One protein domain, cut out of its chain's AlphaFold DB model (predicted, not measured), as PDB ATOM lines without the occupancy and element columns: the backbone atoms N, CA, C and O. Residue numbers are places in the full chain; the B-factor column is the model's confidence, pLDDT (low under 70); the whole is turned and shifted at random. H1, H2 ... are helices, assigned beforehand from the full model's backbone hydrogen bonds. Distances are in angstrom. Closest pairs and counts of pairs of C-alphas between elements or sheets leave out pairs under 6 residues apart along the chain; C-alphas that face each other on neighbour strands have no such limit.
ATOM      1  N   LYS A   2     -54.095 -27.952 -15.452       63.09
ATOM      2  CA  LYS A   2     -54.409 -27.799 -16.882       63.09
ATOM      3  C   LYS A   2     -53.249 -28.405 -17.691       63.09
ATOM      4  O   LYS A   2     -52.110 -28.047 -17.384       63.09
ATOM      5  N   PRO A   3     -53.492 -29.315 -18.650       73.12
ATOM      6  CA  PRO A   3     -52.418 -29.861 -19.474       73.12
ATOM      7  C   PRO A   3     -51.751 -28.731 -20.271       73.12
ATOM      8  O   PRO A   3     -52.420 -27.794 -20.716       73.12
ATOM      9  N   LEU A   4     -50.421 -28.785 -20.379       79.19
ATOM     10  CA  LEU A   4     -49.652 -27.853 -21.205       79.19
ATOM     11  C   LEU A   4     -50.039 -28.049 -22.671       79.19
ATOM     12  O   LEU A   4     -50.338 -29.165 -23.080       79.19
ATOM     13  N   SER A   5     -50.015 -26.974 -23.462       84.00
ATOM     14  CA  SER A   5     -50.197 -27.112 -24.905       84.00
ATOM     15  C   SER A   5     -49.007 -27.837 -25.530       84.00
ATOM     16  O   SER A   5     -47.863 -27.642 -25.105       84.00
ATOM     17  N   ASP A   6     -49.267 -28.602 -26.585       78.69
ATOM     18  CA  ASP A   6     -48.263 -29.395 -27.300       78.69
ATOM     19  C   ASP A   6     -47.089 -28.533 -27.799       78.69
ATOM     20  O   ASP A   6     -45.924 -28.910 -27.697       78.69
ATOM     21  N   GLY A   7     -47.363 -27.297 -28.234       81.81
ATOM     22  CA  GLY A   7     -46.322 -26.329 -28.598       81.81
ATOM     23  C   GLY A   7     -45.440 -25.902 -27.417       81.81
ATOM     24  O   GLY A   7     -44.228 -25.745 -27.569       81.81
ATOM     25  N   THR A   8     -46.017 -25.763 -26.221       85.44
ATOM     26  CA  THR A   8     -45.254 -25.449 -25.000       85.44
ATOM     27  C   THR A   8     -44.396 -26.638 -24.564       85.44
ATOM     28  O   THR A   8     -43.256 -26.442 -24.142       85.44
ATOM     29  N   LEU A   9     -44.916 -27.862 -24.693       86.81
ATOM     30  CA  LEU A   9     -44.172 -29.104 -24.455       86.81
ATOM     31  C   LEU A   9     -42.988 -29.239 -25.419       86.81
ATOM     32  O   LEU A   9     -41.856 -29.412 -24.973       86.81
ATOM     33  N   ASN A  10     -43.223 -29.039 -26.716       86.88
ATOM     34  CA  ASN A  10     -42.183 -29.073 -27.744       86.88
ATOM     35  C   ASN A  10     -41.063 -28.067 -27.470       86.88
ATOM     36  O   ASN A  10     -39.895 -28.419 -27.556       86.88
ATOM     37  N   ASN A  11     -41.390 -26.829 -27.089       86.12
ATOM     38  CA  ASN A  11     -40.368 -25.828 -26.772       86.12
ATOM     39  C   ASN A  11     -39.506 -26.232 -25.569       86.12
ATOM     40  O   ASN A  11     -38.299 -25.995 -25.572       86.12
ATOM     41  N   ARG A  12     -40.101 -26.868 -24.553       90.81
ATOM     42  CA  ARG A  12     -39.352 -27.368 -23.392       90.81
ATOM     43  C   ARG A  12     -38.456 -28.545 -23.759       90.81
ATOM     44  O   ARG A  12     -37.299 -28.560 -23.350       90.81
ATOM     45  N   PHE A  13     -38.953 -29.489 -24.552       90.62
ATOM     46  CA  PHE A  13     -38.130 -30.599 -25.024       90.62
ATOM     47  C   PHE A  13     -37.012 -30.100 -25.956       90.62
ATOM     48  O   PHE A  13     -35.846 -30.410 -25.739       90.62
ATOM     49  N   LYS A  14     -37.302 -29.201 -26.898       86.62
ATOM     50  CA  LYS A  14     -36.274 -28.577 -27.747       86.62
ATOM     51  C   LYS A  14     -35.179 -27.879 -26.949       86.62
ATOM     52  O   LYS A  14     -34.022 -27.936 -27.349       86.62
ATOM     53  N   ALA A  15     -35.510 -27.238 -25.829       90.44
ATOM     54  CA  ALA A  15     -34.503 -26.607 -24.981       90.44
ATOM     55  C   ALA A  15     -33.497 -27.633 -24.427       90.44
ATOM     56  O   ALA A  15     -32.298 -27.376 -24.437       90.44
ATOM     57  N   VAL A  16     -33.960 -28.814 -24.011       89.69
ATOM     58  CA  VAL A  16     -33.088 -29.891 -23.508       89.69
ATOM     59  C   VAL A  16     -32.294 -30.552 -24.646       89.69
ATOM     60  O   VAL A  16     -31.105 -30.818 -24.483       89.69
ATOM     61  N   GLU A  17     -32.892 -30.724 -25.828       86.56
ATOM     62  CA  GLU A  17     -32.187 -31.150 -27.053       86.56
ATOM     63  C   GLU A  17     -31.074 -30.158 -27.436       86.56
ATOM     64  O   GLU A  17     -29.961 -30.544 -27.782       86.56
ATOM     65  N   THR A  18     -31.349 -28.858 -27.307       88.12
ATOM     66  CA  THR A  18     -30.372 -27.795 -27.580       88.12
ATOM     67  C   THR A  18     -29.204 -27.860 -26.600       88.12
ATOM     68  O   THR A  18     -28.058 -27.716 -27.012       88.12
ATOM     69  N   ILE A  19     -29.469 -28.128 -25.318       88.25
ATOM     70  CA  ILE A  19     -28.409 -28.330 -24.318       88.25
ATOM     71  C   ILE A  19     -27.536 -29.531 -24.693       88.25
ATOM     72  O   ILE A  19     -26.317 -29.433 -24.594       88.25
ATOM     73  N   HIS A  20     -28.127 -30.627 -25.177       86.69
ATOM     74  CA  HIS A  20     -27.358 -31.774 -25.666       86.69
ATOM     75  C   HIS A  20     -26.427 -31.369 -26.809       86.69
ATOM     76  O   HIS A  20     -25.223 -31.585 -26.704       86.69
ATOM     77  N   ILE A  21     -26.953 -30.694 -27.834       84.50
ATOM     78  CA  ILE A  21     -26.159 -30.231 -28.981       84.50
ATOM     79  C   ILE A  21     -25.003 -29.328 -28.530       84.50
ATOM     80  O   ILE A  21     -23.872 -29.512 -28.970       84.50
ATOM     81  N   LEU A  22     -25.265 -28.377 -27.630       86.88
ATOM     82  CA  LEU A  22     -24.238 -27.467 -27.113       86.88
ATOM     83  C   LEU A  22     -23.191 -28.193 -26.255       86.88
ATOM     84  O   LEU A  22     -22.018 -27.826 -26.280       86.88
ATOM     85  N   SER A  23     -23.594 -29.232 -25.521       89.75
ATOM     86  CA  SER A  23     -22.685 -30.008 -24.672       89.75
ATOM     87  C   SER A  23     -21.684 -30.856 -25.460       89.75
ATOM     88  O   SER A  23     -20.639 -31.190 -24.916       89.75
ATOM     89  N   LEU A  24     -21.942 -31.153 -26.740       84.25
ATOM     90  CA  LEU A  24     -21.024 -31.930 -27.590       84.25
ATOM     91  C   LEU A  24     -19.661 -31.248 -27.798       84.25
ATOM     92  O   LEU A  24     -18.714 -31.902 -28.221       84.25
ATOM     93  N   GLN A  25     -19.558 -29.946 -27.511       79.25
ATOM     94  CA  GLN A  25     -18.302 -29.188 -27.551       79.25
ATOM     95  C   GLN A  25     -17.648 -29.011 -26.168       79.25
ATOM     96  O   GLN A  25     -16.681 -28.262 -26.045       79.25
ATOM     97  N   SER A  26     -18.185 -29.649 -25.127       82.81
ATOM     98  CA  SER A  26     -17.658 -29.615 -23.760       82.81
ATOM     99  C   SER A  26     -16.879 -30.892 -23.432       82.81
ATOM    100  O   SER A  26     -17.071 -31.921 -24.075       82.81
ATOM    101  N   ASP A  27     -16.032 -30.834 -22.402       85.50
ATOM    102  CA  ASP A  27     -15.242 -31.980 -21.925       85.50
ATOM    103  C   ASP A  27     -16.116 -33.106 -21.331       85.50
ATOM    104  O   ASP A  27     -15.677 -34.253 -21.268       85.50
ATOM    105  N   ASP A  28     -17.355 -32.797 -20.925       86.62
ATOM    106  CA  ASP A  28     -18.355 -33.767 -20.456       86.62
ATOM    107  C   ASP A  28     -19.663 -33.631 -21.264       86.62
ATOM    108  O   ASP A  28     -20.572 -32.882 -20.882       86.62
ATOM    109  N   PRO A  29     -19.758 -34.288 -22.435       84.62
ATOM    110  CA  PRO A  29     -20.922 -34.173 -23.297       84.62
ATOM    111  C   PRO A  29     -22.132 -34.895 -22.697       84.62
ATOM    112  O   PRO A  29     -22.089 -36.072 -22.330       84.62
ATOM    113  N   MET A  30     -23.272 -34.207 -22.673       85.69
ATOM    114  CA  MET A  30     -24.538 -34.795 -22.253       85.69
ATOM    115  C   MET A  30     -24.959 -35.857 -23.271       85.69
ATOM    116  O   MET A  30     -24.922 -35.620 -24.477       85.69
ATOM    117  N   ARG A  31     -25.421 -37.022 -22.809       81.94
ATOM    118  CA  ARG A  31     -26.012 -38.040 -23.696       81.94
ATOM    119  C   ARG A  31     -27.307 -37.525 -24.325       81.94
ATOM    120  O   ARG A  31     -28.007 -36.718 -23.713       81.94
ATOM    121  N   HIS A  32     -27.636 -38.007 -25.527       82.00
ATOM    122  CA  HIS A  32     -28.874 -37.606 -26.193       82.00
ATOM    123  C   HIS A  32     -30.075 -37.929 -25.280       82.00
ATOM    124  O   HIS A  32     -30.227 -39.082 -24.868       82.00
ATOM    125  N   PRO A  33     -30.913 -36.939 -24.928       83.00
ATOM    126  CA  PRO A  33     -31.901 -37.075 -23.857       83.00
ATOM    127  C   PRO A  33     -33.063 -38.012 -24.221       83.00
ATOM    128  O   PRO A  33     -33.758 -38.506 -23.335       83.00
ATOM    129  N   TRP A  34     -33.256 -38.302 -25.509       83.62
ATOM    130  CA  TRP A  34     -34.229 -39.279 -26.009       83.62
ATOM    131  C   TRP A  34     -33.724 -39.935 -27.306       83.62
ATOM    132  O   TRP A  34     -34.056 -39.486 -28.394       83.62
ATOM    133  N   PRO A  35     -32.861 -40.960 -27.226       68.56
ATOM    134  CA  PRO A  35     -32.135 -41.498 -28.385       68.56
ATOM    135  C   PRO A  35     -33.040 -42.072 -29.489       68.56
ATOM    136  O   PRO A  35     -32.747 -41.893 -30.663       68.56
ATOM    137  N   GLU A  36     -34.180 -42.662 -29.116       67.06
ATOM    138  CA  GLU A  36     -35.112 -43.320 -30.051       67.06
ATOM    139  C   GLU A  36     -36.276 -42.426 -30.512       67.06
ATOM    140  O   GLU A  36     -37.162 -42.867 -31.242       67.06
ATOM    141  N   THR A  37     -36.350 -41.179 -30.036       75.56
ATOM    142  CA  THR A  37     -37.475 -40.277 -30.342       75.56
ATOM    143  C   THR A  37     -36.982 -38.846 -30.571       75.56
ATOM    144  O   THR A  37     -35.793 -38.614 -30.766       75.56
ATOM    145  N   SER A  38     -37.881 -37.864 -30.618       75.88
ATOM    146  CA  SER A  38     -37.532 -36.448 -30.769       75.88
ATOM    147  C   SER A  38     -38.380 -35.578 -29.849       75.88
ATOM    148  O   SER A  38     -39.470 -35.985 -29.431       75.88
ATOM    149  N   ALA A  39     -37.933 -34.344 -29.595       81.12
ATOM    150  CA  ALA A  39     -38.702 -33.353 -28.839       81.12
ATOM    151  C   ALA A  39     -40.141 -33.185 -29.365       81.12
ATOM    152  O   ALA A  39     -41.093 -32.992 -28.608       81.12
ATOM    153  N   LEU A  40     -40.291 -33.300 -30.682       75.06
ATOM    154  CA  LEU A  40     -41.555 -33.157 -31.383       75.06
ATOM    155  C   LEU A  40     -42.429 -34.411 -31.242       75.06
ATOM    156  O   LEU A  40     -43.646 -34.302 -31.085       75.06
ATOM    157  N   HIS A  41     -41.803 -35.592 -31.237       76.12
ATOM    158  CA  HIS A  41     -42.473 -36.861 -30.975       76.12
ATOM    159  C   HIS A  41     -43.033 -36.924 -29.554       76.12
ATOM    160  O   HIS A  41     -44.220 -37.190 -29.375       76.12
ATOM    161  N   LEU A  42     -42.217 -36.574 -28.557       81.94
ATOM    162  CA  LEU A  42     -42.620 -36.544 -27.147       81.94
ATOM    163  C   LEU A  42     -43.691 -35.485 -26.853       81.94
ATOM    164  O   LEU A  42     -44.491 -35.651 -25.935       81.94
ATOM    165  N   ALA A  43     -43.738 -34.410 -27.643       83.56
ATOM    166  CA  ALA A  43     -44.786 -33.396 -27.570       83.56
ATOM    167  C   ALA A  43     -46.107 -33.813 -28.246       83.56
ATOM    168  O   ALA A  43     -47.030 -33.005 -28.284       83.56
ATOM    169  N   GLY A  44     -46.204 -35.024 -28.811       76.44
ATOM    170  CA  GLY A  44     -47.406 -35.496 -29.512       76.44
ATOM    171  C   GLY A  44     -47.625 -34.856 -30.887       76.44
ATOM    172  O   GLY A  44     -48.641 -35.096 -31.533       76.44
ATOM    173  N   LEU A  45     -46.654 -34.086 -31.384       70.19
ATOM    174  CA  LEU A  45     -46.755 -33.325 -32.635       70.19
ATOM    175  C   LEU A  45     -46.359 -34.150 -33.877       70.19
ATOM    176  O   LEU A  45     -46.113 -33.590 -34.940       70.19
ATOM    177  N   THR A  46     -46.271 -35.479 -33.755       63.19
ATOM    178  CA  THR A  46     -45.850 -36.406 -34.832       63.19
ATOM    179  C   THR A  46     -47.002 -37.208 -35.451       63.19
ATOM    180  O   THR A  46     -46.765 -38.174 -36.169       63.19
ATOM    181  N   GLY A  47     -48.259 -36.821 -35.208       59.59
ATOM    182  CA  GLY A  47     -49.432 -37.466 -35.812       59.59
ATOM    183  C   GLY A  47     -49.606 -37.188 -37.316       59.59
ATOM    184  O   GLY A  47     -49.045 -36.234 -37.854       59.59
ATOM    185  N   GLN A  48     -50.462 -37.984 -37.973       54.22
ATOM    186  CA  GLN A  48     -50.753 -37.984 -39.426       54.22
ATOM    187  C   GLN A  48     -51.164 -36.623 -40.041       54.22
ATOM    188  O   GLN A  48     -51.226 -36.502 -41.258       54.22
ATOM    189  N   GLY A  49     -51.442 -35.595 -39.232       53.38
ATOM    190  CA  GLY A  49     -51.819 -34.252 -39.692       53.38
ATOM    191  C   GLY A  49     -50.719 -33.187 -39.604       53.38
ATOM    192  O   GLY A  49     -50.980 -32.030 -39.934       53.38
ATOM    193  N   HIS A  50     -49.513 -33.519 -39.128       56.50
ATOM    194  CA  HIS A  50     -48.475 -32.521 -38.856       56.50
ATOM    195  C   HIS A  50     -47.532 -32.267 -40.044       56.50
ATOM    196  O   HIS A  50     -47.129 -33.186 -40.748       56.50
ATOM    197  N   LEU A  51     -47.124 -31.000 -40.214       51.38
ATOM    198  CA  LEU A  51     -46.292 -30.476 -41.316       51.38
ATOM    199  C   LEU A  51     -45.005 -31.274 -41.613       51.38
ATOM    200  O   LEU A  51     -44.521 -31.214 -42.735       51.38
ATOM    201  N   GLN A  52     -44.451 -32.004 -40.641       49.00
ATOM    202  CA  GLN A  52     -43.249 -32.830 -40.833       49.00
ATOM    203  C   GLN A  52     -43.513 -34.181 -41.520       49.00
ATOM    204  O   GLN A  52     -42.580 -34.746 -42.079       49.00
ATOM    205  N   PHE A  53     -44.754 -34.678 -41.501       45.88
ATOM    206  CA  PHE A  53     -45.197 -35.863 -42.250       45.88
ATOM    207  C   PHE A  53     -46.006 -35.508 -43.498       45.88
ATOM    208  O   PHE A  53     -46.472 -36.406 -44.196       45.88
ATOM    209  N   GLN A  54     -46.176 -34.217 -43.810       49.75
ATOM    210  CA  GLN A  54     -46.556 -33.858 -45.169       49.75
ATOM    211  C   GLN A  54     -45.427 -34.347 -46.068       49.75
ATOM    212  O   GLN A  54     -44.282 -33.945 -45.866       49.75
ATOM    213  N   GLU A  55     -45.769 -35.275 -46.964       48.16
ATOM    214  CA  GLU A  55     -44.894 -35.892 -47.961       48.16
ATOM    215  C   GLU A  55     -43.801 -34.919 -48.392       48.16
ATOM    216  O   GLU A  55     -44.097 -33.752 -48.652       48.16
ATOM    217  N   ALA A  56     -42.547 -35.379 -48.417       52.53
ATOM    218  CA  ALA A  56     -41.406 -34.565 -48.807       52.53
ATOM    219  C   ALA A  56     -41.720 -33.843 -50.127       52.53
ATOM    220  O   ALA A  56     -41.663 -34.431 -51.201       52.53
ATOM    221  N   ARG A  57     -42.088 -32.558 -50.034       53.19
ATOM    222  CA  ARG A  57     -42.583 -31.745 -51.156       53.19
ATOM    223  C   ARG A  57     -41.467 -31.293 -52.093       53.19
ATOM    224  O   ARG A  57     -41.631 -30.307 -52.804       53.19
ATOM    225  N   THR A  58     -40.296 -31.917 -52.025       60.88
ATOM    226  CA  THR A  58     -39.191 -31.548 -52.899       60.88
ATOM    227  C   THR A  58     -39.566 -31.998 -54.299       60.88
ATOM    228  O   THR A  58     -39.478 -33.179 -54.626       60.88
TER     229      THR A  58
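What this domain is: This is residues 2 to 58 of the 180 residues of an uncharacterized protein of Halomonas olivaria (UniProt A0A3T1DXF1). This is a model with little regular structure: one long helix, H1, along which residues 24 to 38 fold back as a loop, bringing the one-turn helix H2 to pack on it. Past H2 the chain trails away, and residues 53 to 58 stick out. The printed part has 57 residues; the named helices, H1 then H2, hold 22 of them, and the class is all helix with no named strand. The whole is loose, with a radius of gyration of the C-alphas of 13.7 A, and flat, spanning 41 by 39 by 16 A.

Where its parts are: H1, residues 6 to 23, runs 25.7 A from C-alpha 6 at (-48.263, -29.395, -27.300) to C-alpha 23 at (-22.685, -30.008, -24.672). H2, residues 39 to 42, ends with C-alpha 42 at (-42.620, -36.544, -27.147).

How they stand to each other: H1 touches H2 with residues 10 to 17 alone; the closest C-alphas, of Phe 13 and Ala 39, are 4.7 A apart. In H1 every O i to N i+4 pair is within hydrogen-bond range; H2 is too short for such a pair, and its one O i to N i+3 pair is not within range.

The domain as a whole: The C-alphas farthest apart, of Asp 27 and Gly 49, are 40.7 A apart. The printed part has no cut, and the link from H1 to H2 is long, 15 residues. pLDDT is under 70 at residues 2, 35 to 36 and 46 to 58.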